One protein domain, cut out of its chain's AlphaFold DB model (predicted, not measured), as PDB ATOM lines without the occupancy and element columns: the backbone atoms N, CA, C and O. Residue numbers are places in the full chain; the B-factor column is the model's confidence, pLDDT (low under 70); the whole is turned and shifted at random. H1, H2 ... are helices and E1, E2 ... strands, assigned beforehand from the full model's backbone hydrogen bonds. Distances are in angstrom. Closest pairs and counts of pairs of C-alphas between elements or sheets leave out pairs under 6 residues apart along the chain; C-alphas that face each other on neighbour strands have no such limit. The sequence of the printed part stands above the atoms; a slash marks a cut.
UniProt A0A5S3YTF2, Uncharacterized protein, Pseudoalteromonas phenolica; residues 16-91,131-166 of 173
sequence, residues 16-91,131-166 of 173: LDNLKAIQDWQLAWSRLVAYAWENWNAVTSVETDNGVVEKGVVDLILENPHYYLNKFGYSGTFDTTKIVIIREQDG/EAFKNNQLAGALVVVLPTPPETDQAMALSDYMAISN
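AT A GLANCE: This is residues 16 to 91 and 131 to 166 of the 173 residues of an uncharacterized protein of Pseudoalteromonas phenolica (UniProt A0A5S3YTF2). One long helix, H1, is the backbone of the shape: H5 runs back beside it, the short helix H3 crosses it, and a small parallel strand pair, E3 and E4, packs through E3 on H2 and H3. A two-stranded hairpin, E1 and E2, makes an arm off the last end of H1, and residues 131 to 138, with H4, stick out elsewhere. The 112 printed residues include five named helices and four named strands, in the order H1 E1 E2 H2 H3 E3 H4 E4 H5, with two sheets, E1 - E2 antiparallel and E3 = E4 parallel. The class is mixed, helices and strands; the whole is only just compact, close to loose, with a radius of gyration of the C-alphas of 15.7 A and spans of 42 by 42 by 27 A.

HOW THE PARTS SIT: H1, residues 16 to 38, is the hub, touching three helices. E1, residues 43 to 48, and E2, residues 51 to 56, form an antiparallel hairpin at 147 degrees; N 44 and O 55 are 2.8 A apart, within hydrogen-bond range. H2, residues 57 to 63, only just touches H1, with 3 pairs of C-alphas within 8 A and with residue 36 of H1 alone; the closest C-alphas, of Ala 36 and Val 58, are 5.9 A apart, at a steep tilt of 44 degrees, opposite ways. H3, residues 65 to 71, touches residues 28 to 32 of H1 alone, about perpendicular at 81 degrees; the closest C-alphas, of Ala 28 and Leu 69, are 5.7 A apart. E3, residues 83 to 87, has its closest C-alpha pair with H2 at Ile 85 and Leu 62, 5.3 A. E4, residues 142 to 146, is parallel to E3 at 28 degrees, with N 146 and O 86 2.7 A apart. H5, residues 154 to 164, touches H1 at a shallow tilt of 31 degrees, opposite ways; the closest C-alphas, of Ser 30 and Met 162, are 6.8 A apart. H4, residues 131 to 134, is apart from H1 and H5. In H1, H2, H3 and H5 every O i to N i+4 pair is within hydrogen-bond range; H4 is too short for such a pair.

IN THESE COORDINATES: H1 begins at C-alpha 16 (85.589, 112.729, 199.224) and is 33.1 A long. E1 spans 15.2 A, E2 16.4 A, H2 10.1 A, H3 9.9 A, E3 13.4 A, H4 5.0 A and E4 12.8 A. H5 spans 14.9 A and ends at C-alpha 164 (107.030, 111.103, 193.778).

THE WHOLE: The C-alphas farthest apart, of Glu 131 and Thr 152, are 51.1 A apart. Residues 92 to 130 are not printed, and C-alphas 91 and 131 are 34.0 A apart across this cut. Of the links printed whole, H3 to E3 is long, with 11 residues. Mean pLDDT of the printed part is 82.6; residues 89 to 91, 131 to 141 and 165 to 166 are under 70.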
ATOM      1  N   LEU A  16      85.392 111.295 199.408       77.12
ATOM      2  CA  LEU A  16      85.589 112.729 199.224       77.12
ATOM      3  C   LEU A  16      86.383 113.351 200.381       77.12
ATOM      4  O   LEU A  16      87.294 114.138 200.130       77.12
ATOM      5  N   ASP A  17      86.079 112.974 201.622       75.19
ATOM      6  CA  ASP A  17      86.798 113.461 202.802       75.19
ATOM      7  C   ASP A  17      88.252 112.980 202.804       75.19
ATOM      8  O   ASP A  17      89.162 113.761 203.083       75.19
ATOM      9  N   ASN A  18      88.487 111.731 202.395       73.69
ATOM     10  CA  ASN A  18      89.833 111.181 202.246       73.69
ATOM     11  C   ASN A  18      90.631 111.928 201.169       73.69
ATOM     12  O   ASN A  18      91.772 112.323 201.407       73.69
ATOM     13  N   LEU A  19      90.030 112.182 200.001       79.12
ATOM     14  CA  LEU A  19      90.673 112.954 198.933       79.12
ATOM     15  C   LEU A  19      91.012 114.376 199.385       79.12
ATOM     16  O   LEU A  19      92.105 114.863 199.094       79.12
ATOM     17  N   LYS A  20      90.111 115.021 200.127       81.50
ATOM     18  CA  LYS A  20      90.354 116.350 200.688       81.50
ATOM     19  C   LYS A  20      91.506 116.331 201.695       81.50
ATOM     20  O   LYS A  20      92.402 117.159 201.592       81.50
ATOM     21  N   ALA A  21      91.529 115.368 202.614       79.25
ATOM     22  CA  ALA A  21      92.602 115.241 203.600       79.25
ATOM     23  C   ALA A  21      93.978 115.016 202.944       79.25
ATOM     24  O   ALA A  21      94.973 115.593 203.382       79.25
ATOM     25  N   ILE A  22      94.030 114.224 201.868       80.38
ATOM     26  CA  ILE A  22      95.251 114.011 201.078       80.38
ATOM     27  C   ILE A  22      95.697 115.314 200.406       80.38
ATOM     28  O   ILE A  22      96.873 115.663 200.481       80.38
ATOM     29  N   GLN A  23      94.779 116.054 199.779       84.00
ATOM     30  CA  GLN A  23      95.102 117.331 199.133       84.00
ATOM     31  C   GLN A  23      95.586 118.379 200.141       84.00
ATOM     32  O   GLN A  23      96.602 119.034 199.898       84.00
ATOM     33  N   ASP A  24      94.912 118.501 201.286       85.62
ATOM     34  CA  ASP A  24      95.300 119.411 202.366       85.62
ATOM     35  C   ASP A  24      96.711 119.076 202.877       85.62
ATOM     36  O   ASP A  24      97.547 119.968 203.042       85.62
ATOM     37  N   TRP A  25      97.005 117.784 203.066       87.25
ATOM     38  CA  TRP A  25      98.340 117.307 203.428       87.25
ATOM     39  C   TRP A  25      99.394 117.693 202.385       87.25
ATOM     40  O   TRP A  25     100.410 118.295 202.730       87.25
ATOM     41  N   GLN A  26      99.154 117.392 201.108       86.69
ATOM     42  CA  GLN A  26     100.100 117.664 200.023       86.69
ATOM     43  C   GLN A  26     100.399 119.161 199.871       86.69
ATOM     44  O   GLN A  26     101.553 119.559 199.687       86.69
ATOM     45  N   LEU A  27      99.379 120.011 199.980       89.19
ATOM     46  CA  LEU A  27      99.543 121.461 199.904       89.19
ATOM     47  C   LEU A  27     100.298 122.016 201.115       89.19
ATOM     48  O   LEU A  27     101.209 122.826 200.942       89.19
ATOM     49  N   ALA A  28      99.961 121.582 202.331       91.94
ATOM     50  CA  ALA A  28     100.667 122.028 203.528       91.94
ATOM     51  C   ALA A  28     102.133 121.568 203.524       91.94
ATOM     52  O   ALA A  28     103.031 122.362 203.807       91.94
ATOM     53  N   TRP A  29     102.380 120.311 203.147       91.81
ATOM     54  CA  TRP A  29     103.719 119.735 203.087       91.81
ATOM     55  C   TRP A  29     104.590 120.395 202.017       91.81
ATOM     56  O   TRP A  29     105.703 120.811 202.320       91.81
ATOM     57  N   SER A  30     104.081 120.583 200.795       91.25
ATOM     58  CA  SER A  30     104.833 121.259 199.722       91.25
ATOM     59  C   SER A  30     105.252 122.678 200.106       91.25
ATOM     60  O   SER A  30     106.402 123.061 199.896       91.25
ATOM     61  N   ARG A  31     104.348 123.448 200.722       93.88
ATOM     62  CA  ARG A  31     104.647 124.799 201.222       93.88
ATOM     63  C   ARG A  31     105.681 124.780 202.339       93.88
ATOM     64  O   ARG A  31     106.558 125.637 202.356       93.88
ATOM     65  N   LEU A  32     105.593 123.808 203.246       94.81
ATOM     66  CA  LEU A  32     106.567 123.632 204.320       94.81
ATOM     67  C   LEU A  32     107.954 123.313 203.760       94.81
ATOM     68  O   LEU A  32     108.923 123.941 204.180       94.81
ATOM     69  N   VAL A  33     108.054 122.388 202.802       93.19
ATOM     70  CA  VAL A  33     109.322 122.026 202.151       93.19
ATOM     71  C   VAL A  33     109.912 123.225 201.414       93.19
ATOM     72  O   VAL A  33     111.077 123.544 201.626       93.19
ATOM     73  N   ALA A  34     109.105 123.941 200.624       93.56
ATOM     74  CA  ALA A  34     109.543 125.155 199.938       93.56
ATOM     75  C   ALA A  34     110.088 126.199 200.926       93.56
ATOM     76  O   ALA A  34     111.195 126.706 200.761       93.56
ATOM     77  N   TYR A  35     109.343 126.458 202.005       95.25
ATOM     78  CA  TYR A  35     109.764 127.387 203.050       95.25
ATOM     79  C   TYR A  35     111.058 126.937 203.737       95.25
ATOM     80  O   TYR A  35     111.938 127.759 203.991       95.25
ATOM     81  N   ALA A  36     111.199 125.643 204.026       94.62
ATOM     82  CA  ALA A  36     112.411 125.094 204.619       94.62
ATOM     83  C   ALA A  36     113.622 125.248 203.691       94.62
ATOM     84  O   ALA A  36     114.701 125.585 204.167       94.62
ATOM     85  N   TRP A  37     113.456 125.043 202.384       94.38
ATOM     86  CA  TRP A  37     114.526 125.207 201.396       94.38
ATOM     87  C   TRP A  37     114.983 126.657 201.261       94.38
ATOM     88  O   TRP A  37     116.185 126.922 201.291       94.38
ATOM     89  N   GLU A  38     114.045 127.603 201.210       93.75
ATOM     90  CA  GLU A  38     114.357 129.038 201.189       93.75
ATOM     91  C   GLU A  38     115.081 129.501 202.463       93.75
ATOM     92  O   GLU A  38     115.876 130.439 202.432       93.75
ATOM     93  N   ASN A  39     114.825 128.829 203.588       94.56
ATOM     94  CA  ASN A  39     115.326 129.203 204.909       94.56
ATOM     95  C   ASN A  39     116.317 128.179 205.481       94.56
ATOM     96  O   ASN A  39     116.516 128.128 206.695       94.56
ATOM     97  N   TRP A  40     116.956 127.374 204.625       93.00
ATOM     98  CA  TRP A  40     117.727 126.207 205.065       93.00
ATOM     99  C   TRP A  40     118.855 126.557 206.040       93.00
ATOM    100  O   TRP A  40     119.051 125.884 207.049       93.00
ATOM    101  N   ASN A  41     119.549 127.661 205.756       92.06
ATOM    102  CA  ASN A  41     120.631 128.203 206.578       92.06
ATOM    103  C   ASN A  41     120.212 129.476 207.333       92.06
ATOM    104  O   ASN A  41     121.058 130.157 207.912       92.06
ATOM    105  N   ALA A  42     118.929 129.846 207.278       92.19
ATOM    106  CA  ALA A  42     118.438 131.042 207.940       92.19
ATOM    107  C   ALA A  42     118.319 130.798 209.444       92.19
ATOM    108  O   ALA A  42     117.925 129.720 209.900       92.19
ATOM    109  N   VAL A  43     118.627 131.837 210.211       93.00
ATOM    110  CA  VAL A  43     118.607 131.812 211.669       93.00
ATOM    111  C   VAL A  43     117.637 132.883 212.147       93.00
ATOM    112  O   VAL A  43     117.577 133.971 211.577       93.00
ATOM    113  N   THR A  44     116.852 132.572 213.172       89.62
ATOM    114  CA  THR A  44     115.939 133.516 213.814       89.62
ATOM    115  C   THR A  44     116.235 133.609 215.299       89.62
ATOM    116  O   THR A  44     116.601 132.628 215.945       89.62
ATOM    117  N   SER A  45     116.047 134.800 215.851       90.38
ATOM    118  CA  SER A  45     116.102 135.036 217.286       90.38
ATOM    119  C   SER A  45     114.829 134.504 217.944       90.38
ATOM    120  O   SER A  45     113.722 134.826 217.515       90.38
ATOM    121  N   VAL A  46     114.988 133.685 218.978       87.31
ATOM    122  CA  VAL A  46     113.906 133.124 219.789       87.31
ATOM    123  C   VAL A  46     114.116 133.583 221.225       87.31
ATOM    124  O   VAL A  46     115.180 133.361 221.804       87.31
ATOM    125  N   GLU A  47     113.111 134.238 221.799       87.31
ATOM    126  CA  GLU A  47     113.112 134.574 223.221       87.31
ATOM    127  C   GLU A  47     112.841 133.321 224.054       87.31
ATOM    128  O   GLU A  47     111.893 132.574 223.811       87.31
ATOM    129  N   THR A  48     113.695 133.094 225.043       83.38
ATOM    130  CA  THR A  48     113.557 132.044 226.050       83.38
ATOM    131  C   THR A  48     113.594 132.676 227.434       83.38
ATOM    132  O   THR A  48     114.050 133.811 227.591       83.38
ATOM    133  N   ASP A  49     113.207 131.921 228.462       84.25
ATOM    134  CA  ASP A  49     113.299 132.368 229.861       84.25
ATOM    135  C   ASP A  49     114.731 132.788 230.264       84.25
ATOM    136  O   ASP A  49     114.917 133.563 231.202       84.25
ATOM    137  N   ASN A  50     115.746 132.316 229.529       86.94
ATOM    138  CA  ASN A  50     117.163 132.603 229.751       86.94
ATOM    139  C   ASN A  50     117.741 133.665 228.790       86.94
ATOM    140  O   ASN A  50     118.958 133.854 228.753       86.94
ATOM    141  N   GLY A  51     116.898 134.354 228.012       89.88
ATOM    142  CA  GLY A  51     117.295 135.385 227.048       89.88
ATOM    143  C   GLY A  51     117.059 134.995 225.586       89.88
ATOM    144  O   GLY A  51     116.352 134.034 225.282       89.88
ATOM    145  N   VAL A  52     117.636 135.771 224.667       88.69
ATOM    146  CA  VAL A  52     117.482 135.578 223.217       88.69
ATOM    147  C   VAL A  52     118.516 134.575 222.713       88.69
ATOM    148  O   VAL A  52     119.716 134.783 222.887       88.69
ATOM    149  N   VAL A  53     118.052 133.512 222.061       90.31
ATOM    150  CA  VAL A  53     118.901 132.494 221.430       90.31
ATOM    151  C   VAL A  53     118.656 132.500 219.928       90.31
ATOM    152  O   VAL A  53     117.518 132.584 219.471       90.31
ATOM    153  N   GLU A  54     119.724 132.409 219.146       90.12
ATOM    154  CA  GLU A  54     119.633 132.233 217.701       90.12
ATOM    155  C   GLU A  54     119.411 130.761 217.354       90.12
ATOM    156  O   GLU A  54     120.113 129.877 217.849       90.12
ATOM    157  N   LYS A  55     118.420 130.492 216.504       90.56
ATOM    158  CA  LYS A  55     118.038 129.137 216.121       90.56
ATOM    159  C   LYS A  55     117.773 129.012 214.632       90.56
ATOM    160  O   LYS A  55     117.152 129.895 214.040       90.56
ATOM    161  N   GLY A  56     118.221 127.910 214.032       92.81
ATOM    162  CA  GLY A  56     117.947 127.620 212.631       92.81
ATOM    163  C   GLY A  56     116.445 127.490 212.384       92.81
ATOM    164  O   GLY A  56     115.731 126.849 213.159       92.81
ATOM    165  N   VAL A  57     115.949 128.070 211.291       92.44
ATOM    166  CA  VAL A  57     114.528 127.954 210.919       92.44
ATOM    167  C   VAL A  57     114.142 126.488 210.714       92.44
ATOM    168  O   VAL A  57     113.074 126.066 211.153       92.44
ATOM    169  N   VAL A  58     115.029 125.684 210.121       92.62
ATOM    170  CA  VAL A  58     114.814 124.238 209.968       92.62
ATOM    171  C   VAL A  58     114.714 123.546 211.329       92.62
ATOM    172  O   VAL A  58     113.825 122.724 211.513       92.62
ATOM    173  N   ASP A  59     115.537 123.911 212.315       91.44
ATOM    174  CA  ASP A  59     115.462 123.314 213.658       91.44
ATOM    175  C   ASP A  59     114.110 123.599 214.327       91.44
ATOM    176  O   ASP A  59     113.520 122.714 214.945       91.44
ATOM    177  N   LEU A  60     113.574 124.808 214.142       91.25
ATOM    178  CA  LEU A  60     112.240 125.165 214.626       91.25
ATOM    179  C   LEU A  60     111.129 124.349 213.961       91.25
ATOM    180  O   LEU A  60     110.172 123.971 214.639       91.25
ATOM    181  N   ILE A  61     111.252 124.068 212.659       92.94
ATOM    182  CA  ILE A  61     110.308 123.214 211.925       92.94
ATOM    183  C   ILE A  61     110.308 121.795 212.498       92.94
ATOM    184  O   ILE A  61     109.238 121.225 212.705       92.94
ATOM    185  N   LEU A  62     111.488 121.235 212.780       90.19
ATOM    186  CA  LEU A  62     111.624 119.880 213.326       90.19
ATOM    187  C   LEU A  62     111.064 119.766 214.750       90.19
ATOM    188  O   LEU A  62     110.500 118.735 215.104       90.19
ATOM    189  N   GLU A  63     111.207 120.813 215.562       87.75
ATOM    190  CA  GLU A  63     110.697 120.830 216.937       87.75
ATOM    191  C   GLU A  63     109.200 121.106 217.035       87.75
ATOM    192  O   GLU A  63     108.545 120.615 217.951       87.75
ATOM    193  N   ASN A  64     108.653 121.897 216.108       88.81
ATOM    194  CA  ASN A  64     107.256 122.325 216.138       88.81
ATOM    195  C   ASN A  64     106.533 122.042 214.809       88.81
ATOM    196  O   ASN A  64     105.935 122.956 214.227       88.81
ATOM    197  N   PRO A  65     106.524 120.786 214.322       89.00
ATOM    198  CA  PRO A  65     105.952 120.442 213.020       89.00
ATOM    199  C   PRO A  65     104.467 120.812 212.928       89.00
ATOM    200  O   PRO A  65     104.026 121.368 211.923       89.00
ATOM    201  N   HIS A  66     103.718 120.605 214.016       87.88
ATOM    202  CA  HIS A  66     102.313 120.996 214.150       87.88
ATOM    203  C   HIS A  66     102.072 122.480 213.831       87.88
ATOM    204  O   HIS A  66     101.189 122.815 213.042       87.88
ATOM    205  N   TYR A  67     102.878 123.374 214.414       90.06
ATOM    206  CA  TYR A  67     102.735 124.815 214.212       90.06
ATOM    207  C   TYR A  67     102.930 125.195 212.740       90.06
ATOM    208  O   TYR A  67     102.106 125.913 212.171       90.06
ATOM    209  N   TYR A  68     103.992 124.688 212.106       92.56
ATOM    210  CA  TYR A  68     104.298 125.024 210.716       92.56
ATOM    211  C   TYR A  68     103.290 124.422 209.737       92.56
ATOM    212  O   TYR A  68     102.847 125.117 208.827       92.56
ATOM    213  N   LEU A  69     102.857 123.176 209.943       91.31
ATOM    214  CA  LEU A  69     101.826 122.559 209.105       91.31
ATOM    215  C   LEU A  69     100.508 123.343 209.159       91.31
ATOM    216  O   LEU A  69      99.935 123.643 208.111       91.31
ATOM    217  N   ASN A  70     100.071 123.766 210.349       89.88
ATOM    218  CA  ASN A  70      98.881 124.609 210.493       89.88
ATOM    219  C   ASN A  70      99.076 125.983 209.836       89.88
ATOM    220  O   ASN A  70      98.189 126.461 209.130       89.88
ATOM    221  N   LYS A  71     100.254 126.602 210.009       91.69
ATOM    222  CA  LYS A  71     100.610 127.870 209.351       91.69
ATOM    223  C   LYS A  71     100.513 127.768 207.825       91.69
ATOM    224  O   LYS A  71     100.119 128.736 207.178       91.69
ATOM    225  N   PHE A  72     100.835 126.609 207.252       93.00
ATOM    226  CA  PHE A  72     100.735 126.353 205.813       93.00
ATOM    227  C   PHE A  72      99.368 125.835 205.349       93.00
ATOM    228  O   PHE A  72      99.186 125.577 204.153       93.00
ATOM    229  N   GLY A  73      98.388 125.796 206.254       86.56
ATOM    230  CA  GLY A  73      96.988 125.532 205.944       86.56
ATOM    231  C   GLY A  73      96.581 124.071 206.060       86.56
ATOM    232  O   GLY A  73      95.593 123.690 205.443       86.56
ATOM    233  N   TYR A  74      97.311 123.248 206.818       87.12
ATOM    234  CA  TYR A  74      96.836 121.904 207.125       87.12
ATOM    235  C   TYR A  74      95.536 121.969 207.940       87.12
ATOM    236  O   TYR A  74      95.506 122.535 209.031       87.12
ATOM    237  N   SER A  75      94.473 121.365 207.409       79.94
ATOM    238  CA  SER A  75      93.157 121.244 208.056       79.94
ATOM    239  C   SER A  75      92.650 119.802 208.126       79.94
ATOM    240  O   SER A  75      91.458 119.571 208.332       79.94
ATOM    241  N   GLY A  76      93.538 118.829 207.921       71.44
ATOM    242  CA  GLY A  76      93.175 117.419 207.961       71.44
ATOM    243  C   GLY A  76      92.830 116.932 209.369       71.44
ATOM    244  O   GLY A  76      93.098 117.586 210.375       71.44
ATOM    245  N   THR A  77      92.221 115.751 209.429       70.44
ATOM    246  CA  THR A  77      91.777 115.111 210.676       70.44
ATOM    247  C   THR A  77      92.900 114.403 211.431       70.44
ATOM    248  O   THR A  77      92.697 113.998 212.576       70.44
ATOM    249  N   PHE A  78      94.077 114.239 210.815       72.12
ATOM    250  CA  PHE A  78      95.225 113.659 211.497       72.12
ATOM    251  C   PHE A  78      95.740 114.634 212.550       72.12
ATOM    252  O   PHE A  78      95.971 115.813 212.278       72.12
ATOM    253  N   ASP A  79      95.952 114.126 213.757       75.00
ATOM    254  CA  ASP A  79      96.528 114.905 214.838       75.00
ATOM    255  C   ASP A  79      97.997 115.216 214.513       75.00
ATOM    256  O   ASP A  79      98.889 114.375 214.619       75.00
ATOM    257  N   THR A  80      98.247 116.451 214.088       76.31
ATOM    258  CA  THR A  80      99.568 116.922 213.662       76.31
ATOM    259  C   THR A  80     100.587 116.971 214.801       76.31
ATOM    260  O   THR A  80     101.777 117.090 214.527       76.31
ATOM    261  N   THR A  81     100.167 116.822 216.066       75.12
ATOM    262  CA  THR A  81     101.100 116.624 217.191       75.12
ATOM    263  C   THR A  81     101.788 115.256 217.147       75.12
ATOM    264  O   THR A  81     102.845 115.076 217.745       75.12
ATOM    265  N   LYS A  82     101.227 114.309 216.382       77.12
ATOM    266  CA  LYS A  82     101.753 112.954 216.162       77.12
ATOM    267  C   LYS A  82     102.707 112.869 214.967       77.12
ATOM    268  O   LYS A  82     103.127 111.772 214.596       77.12
ATOM    269  N   ILE A  83     103.001 113.999 214.324       81.25
ATOM    270  CA  ILE A  83     103.900 114.066 213.171       81.25
ATOM    271  C   ILE A  83     105.305 114.389 213.648       81.25
ATOM    272  O   ILE A  83     105.520 115.368 214.356       81.25
ATOM    273  N   VAL A  84     106.266 113.592 213.199       83.75
ATOM    274  CA  VAL A  84     107.690 113.820 213.419       83.75
ATOM    275  C   VAL A  84     108.341 114.087 212.072       83.75
ATOM    276  O   VAL A  84     108.262 113.261 211.165       83.75
ATOM    277  N   ILE A  85     109.002 115.235 211.945       86.94
ATOM    278  CA  ILE A  85     109.811 115.558 210.771       86.94
ATOM    279  C   ILE A  85     111.274 115.252 211.103       86.94
ATOM    280  O   ILE A  85     111.775 115.664 212.149       86.94
ATOM    281  N   ILE A  86     111.969 114.547 210.214       85.62
ATOM    282  CA  ILE A  86     113.415 114.299 210.295       85.62
ATOM    283  C   ILE A  86     114.112 114.847 209.051       85.62
ATOM    284  O   ILE A  86     113.506 114.902 207.989       85.62
ATOM    285  N   ARG A  87     115.379 115.259 209.150       85.38
ATOM    286  CA  ARG A  87     116.162 115.657 207.969       85.38
ATOM    287  C   ARG A  87     116.642 114.425 207.212       85.38
ATOM    288  O   ARG A  87     117.018 113.434 207.828       85.38
ATOM    289  N   GLU A  88     116.709 114.516 205.891       79.44
ATOM    290  CA  GLU A  88     117.259 113.462 205.029       79.44
ATOM    291  C   GLU A  88     118.701 113.067 205.399       79.44
ATOM    292  O   GLU A  88     119.043 111.888 205.416       79.44
ATOM    293  N   GLN A  89     119.533 114.039 205.785       69.31
ATOM    294  CA  GLN A  89     120.922 113.787 206.196       69.31
ATOM    295  C   GLN A  89     121.050 113.137 207.584       69.31
ATOM    296  O   GLN A  89     122.107 112.603 207.912       69.31
ATOM    297  N   ASP A  90     119.970 113.113 208.375       58.41
ATOM    298  CA  ASP A  90     119.919 112.436 209.675       58.41
ATOM    299  C   ASP A  90     119.594 110.933 209.535       58.41
ATOM    300  O   ASP A  90     119.263 110.296 210.532       58.41
ATOM    301  N   GLY A  91     119.687 110.356 208.326       46.69
ATOM    302  CA  GLY A  91     119.310 108.976 207.968       46.69
ATOM    303  C   GLY A  91     120.039 107.834 208.698       46.69
ATOM    304  O   GLY A  91     119.922 106.676 208.299       46.69
ATOM    305  N   GLU A 131      92.673 100.263 228.097       61.81
ATOM    306  CA  GLU A 131      93.558 101.217 228.762       61.81
ATOM    307  C   GLU A 131      94.557 101.835 227.780       61.81
ATOM    308  O   GLU A 131      94.762 103.047 227.814       61.81
ATOM    309  N   ALA A 132      95.142 101.051 226.873       57.28
ATOM    310  CA  ALA A 132      96.073 101.549 225.863       57.28
ATOM    311  C   ALA A 132      95.404 102.541 224.894       57.28
ATOM    312  O   ALA A 132      96.003 103.549 224.519       57.28
ATOM    313  N   PHE A 133      94.141 102.311 224.535       57.19
ATOM    314  CA  PHE A 133      93.326 103.221 223.739       57.19
ATOM    315  C   PHE A 133      93.035 104.516 224.506       57.19
ATOM    316  O   PHE A 133      93.331 105.603 224.010       57.19
ATOM    317  N   LYS A 134      92.540 104.416 225.752       60.69
ATOM    318  CA  LYS A 134      92.261 105.581 226.620       60.69
ATOM    319  C   LYS A 134      93.510 106.417 226.908       60.69
ATOM    320  O   LYS A 134      93.421 107.637 226.994       60.69
ATOM    321  N   ASN A 135      94.670 105.771 227.008       57.66
ATOM    322  CA  ASN A 135      95.956 106.419 227.264       57.66
ATOM    323  C   ASN A 135      96.686 106.854 225.981       57.66
ATOM    324  O   ASN A 135      97.852 107.240 226.056       57.66
ATOM    325  N   ASN A 136      96.034 106.789 224.811       53.72
ATOM    326  CA  ASN A 136      96.600 107.198 223.519       53.72
ATOM    327  C   ASN A 136      97.893 106.425 223.146       53.72
ATOM    328  O   ASN A 136      98.691 106.900 222.347       53.72
ATOM    329  N   GLN A 137      98.104 105.233 223.721       53.34
ATOM    330  CA  GLN A 137      99.257 104.350 223.481       53.34
ATOM    331  C   GLN A 137      99.137 103.564 222.168       53.34
ATOM    332  O   GLN A 137     100.131 103.058 221.660       53.34
ATOM    333  N   LEU A 138      97.929 103.479 221.606       56.19
ATOM    334  CA  LEU A 138      97.660 102.897 220.285       56.19
ATOM    335  C   LEU A 138      97.703 103.946 219.161       56.19
ATOM    336  O   LEU A 138      97.251 103.697 218.046       56.19
ATOM    337  N   ALA A 139      98.195 105.149 219.456       59.78
ATOM    338  CA  ALA A 139      98.275 106.222 218.486       59.78
ATOM    339  C   ALA A 139      99.379 105.970 217.456       59.78
ATOM    340  O   ALA A 139     100.558 105.920 217.800       59.78
ATOM    341  N   GLY A 140      99.002 105.894 216.179       63.47
ATOM    342  CA  GLY A 140      99.964 105.955 215.085       63.47
ATOM    343  C   GLY A 140     100.711 107.292 215.086       63.47
ATOM    344  O   GLY A 140     100.100 108.349 215.256       63.47
ATOM    345  N   ALA A 141     102.027 107.237 214.896       69.44
ATOM    346  CA  ALA A 141     102.862 108.398 214.616       69.44
ATOM    347  C   ALA A 141     103.214 108.409 213.126       69.44
ATOM    348  O   ALA A 141     103.469 107.358 212.538       69.44
ATOM    349  N   LEU A 142     103.242 109.596 212.525       77.31
ATOM    350  CA  LEU A 142     103.648 109.773 211.136       77.31
ATOM    351  C   LEU A 142     105.050 110.378 211.102       77.31
ATOM    352  O   LEU A 142     105.259 111.495 211.567       77.31
ATOM    353  N   VAL A 143     106.006 109.644 210.540       80.56
ATOM    354  CA  VAL A 143     107.384 110.112 210.370       80.56
ATOM    355  C   VAL A 143     107.580 110.524 208.923       80.56
ATOM    356  O   VAL A 143     107.344 109.726 208.017       80.56
ATOM    357  N   VAL A 144     108.012 111.761 208.700       85.06
ATOM    358  CA  VAL A 144     108.258 112.299 207.359       85.06
ATOM    359  C   VAL A 144     109.661 112.867 207.257       85.06
ATOM    360  O   VAL A 144     110.200 113.431 208.209       85.06
ATOM    361  N   VAL A 145     110.259 112.706 206.082       85.56
ATOM    362  CA  VAL A 145     111.624 113.150 205.813       85.56
ATOM    363  C   VAL A 145     111.574 114.482 205.080       85.56
ATOM    364  O   VAL A 145     110.978 114.587 204.012       85.56
ATOM    365  N   LEU A 146     112.201 115.502 205.654       89.75
ATOM    366  CA  LEU A 146     112.448 116.784 205.018       89.75
ATOM    367  C   LEU A 146     113.686 116.655 204.110       89.75
ATOM    368  O   LEU A 146     114.790 116.456 204.638       89.75
ATOM    369  N   PRO A 147     113.524 116.756 202.778       89.12
ATOM    370  CA  PRO A 147     114.632 116.633 201.841       89.12
ATOM    371  C   PRO A 147     115.588 117.821 201.941       89.12
ATOM    372  O   PRO A 147     115.176 118.950 202.229       89.12
ATOM    373  N   THR A 148     116.861 117.571 201.650       89.19
ATOM    374  CA  THR A 148     117.868 118.630 201.499       89.19
ATOM    375  C   THR A 148     117.520 119.485 200.273       89.19
ATOM    376  O   THR A 148     117.112 118.926 199.253       89.19
ATOM    377  N   PRO A 149     117.664 120.823 200.320       91.12
ATOM    378  CA  PRO A 149     117.461 121.649 199.139       91.12
ATOM    379  C   PRO A 149     118.463 121.253 198.046       91.12
ATOM    380  O   PRO A 149     119.653 121.106 198.338       91.12
ATOM    381  N   PRO A 150     118.022 121.101 196.790       89.56
ATOM    382  CA  PRO A 150     118.934 120.891 195.674       89.56
ATOM    383  C   PRO A 150     119.747 122.162 195.392       89.56
ATOM    384  O   PRO A 150     119.309 123.281 195.678       89.56
ATOM    385  N   GLU A 151     120.921 121.988 194.782       87.81
ATOM    386  CA  GLU A 151     121.812 123.098 194.417       87.81
ATOM    387  C   GLU A 151     121.211 124.007 193.332       87.81
ATOM    388  O   GLU A 151     121.443 125.216 193.332       87.81
ATOM    389  N   THR A 152     120.414 123.438 192.421       88.38
ATOM    390  CA  THR A 152     119.771 124.144 191.304       88.38
ATOM    391  C   THR A 152     118.303 123.743 191.157       88.38
ATOM    392  O   THR A 152     117.897 122.660 191.569       88.38
ATOM    393  N   ASP A 153     117.506 124.625 190.547       86.31
ATOM    394  CA  ASP A 153     116.118 124.370 190.137       86.31
ATOM    395  C   ASP A 153     115.185 123.837 191.237       86.31
ATOM    396  O   ASP A 153     114.383 122.927 191.020       86.31
ATOM    397  N   GLN A 154     115.226 124.465 192.416       86.12
ATOM    398  CA  GLN A 154     114.377 124.110 193.560       86.12
ATOM    399  C   GLN A 154     112.884 124.015 193.199       86.12
ATOM    400  O   GLN A 154     112.198 123.114 193.660       86.12
ATOM    401  N   ALA A 155     112.362 124.876 192.323       85.12
ATOM    402  CA  ALA A 155     110.960 124.791 191.905       85.12
ATOM    403  C   ALA A 155     110.629 123.478 191.162       85.12
ATOM    404  O   ALA A 155     109.584 122.874 191.407       85.12
ATOM    405  N   MET A 156     111.525 123.021 190.281       87.56
ATOM    406  CA  MET A 156     111.356 121.771 189.535       87.56
ATOM    407  C   MET A 156     111.533 120.568 190.458       87.56
ATOM    408  O   MET A 156     110.682 119.685 190.481       87.56
ATOM    409  N   ALA A 157     112.561 120.589 191.305       87.19
ATOM    410  CA  ALA A 157     112.786 119.540 192.290       87.19
ATOM    411  C   ALA A 157     111.640 119.413 193.303       87.19
ATOM    412  O   ALA A 157     111.313 118.305 193.712       87.19
ATOM    413  N   LEU A 158     110.998 120.522 193.690       86.69
ATOM    414  CA  LEU A 158     109.810 120.485 194.540       86.69
ATOM    415  C   LEU A 158     108.650 119.808 193.809       86.69
ATOM    416  O   LEU A 158     107.976 118.960 194.386       86.69
ATOM    417  N   SER A 159     108.424 120.159 192.541       85.62
ATOM    418  CA  SER A 159     107.398 119.519 191.712       85.62
ATOM    419  C   SER A 159     107.638 118.013 191.587       85.62
ATOM    420  O   SER A 159     106.711 117.230 191.788       85.62
ATOM    421  N   ASP A 160     108.877 117.602 191.317       84.50
ATOM    422  CA  ASP A 160     109.258 116.193 191.200       84.50
ATOM    423  C   ASP A 160     109.114 115.464 192.536       84.50
ATOM    424  O   ASP A 160     108.518 114.389 192.603       84.50
ATOM    425  N   TYR A 161     109.581 116.078 193.623       82.38
ATOM    426  CA  TYR A 161     109.427 115.546 194.970       82.38
ATOM    427  C   TYR A 161     107.953 115.330 195.315       82.38
ATOM    428  O   TYR A 161     107.595 114.252 195.788       82.38
ATOM    429  N   MET A 162     107.080 116.298 195.026       82.38
ATOM    430  CA  MET A 162     105.636 116.177 195.253       82.38
ATOM    431  C   MET A 162     104.980 115.140 194.333       82.38
ATOM    432  O   MET A 162     104.069 114.431 194.759       82.38
ATOM    433  N   ALA A 163     105.457 115.000 193.095       79.69
ATOM    434  CA  ALA A 163     104.985 113.973 192.174       79.69
ATOM    435  C   ALA A 163     105.335 112.559 192.668       79.69
ATOM    436  O   ALA A 163     104.492 111.663 192.586       79.69
ATOM    437  N   ILE A 164     106.542 112.373 193.217       72.50
ATOM    438  CA  ILE A 164     107.030 111.103 193.778       72.50
ATOM    439  C   ILE A 164     106.359 110.797 195.124       72.50
ATOM    440  O   ILE A 164     105.949 109.665 195.369       72.50
ATOM    441  N   SER A 165     106.186 111.799 195.987       63.88
ATOM    442  CA  SER A 165     105.554 111.651 197.309       63.88
ATOM    443  C   SER A 165     104.018 111.559 197.267       63.88
ATOM    444  O   SER A 165     103.362 111.554 198.307       63.88
ATOM    445  N   ASN A 166     103.430 111.369 196.079       55.28
ATOM    446  CA  ASN A 166     102.039 110.930 195.912       55.28
ATOM    447  C   ASN A 166     101.751 109.529 196.495       55.28
ATOM    448  O   ASN A 166     100.584 109.142 196.577       55.28
TER     449      ASN A 166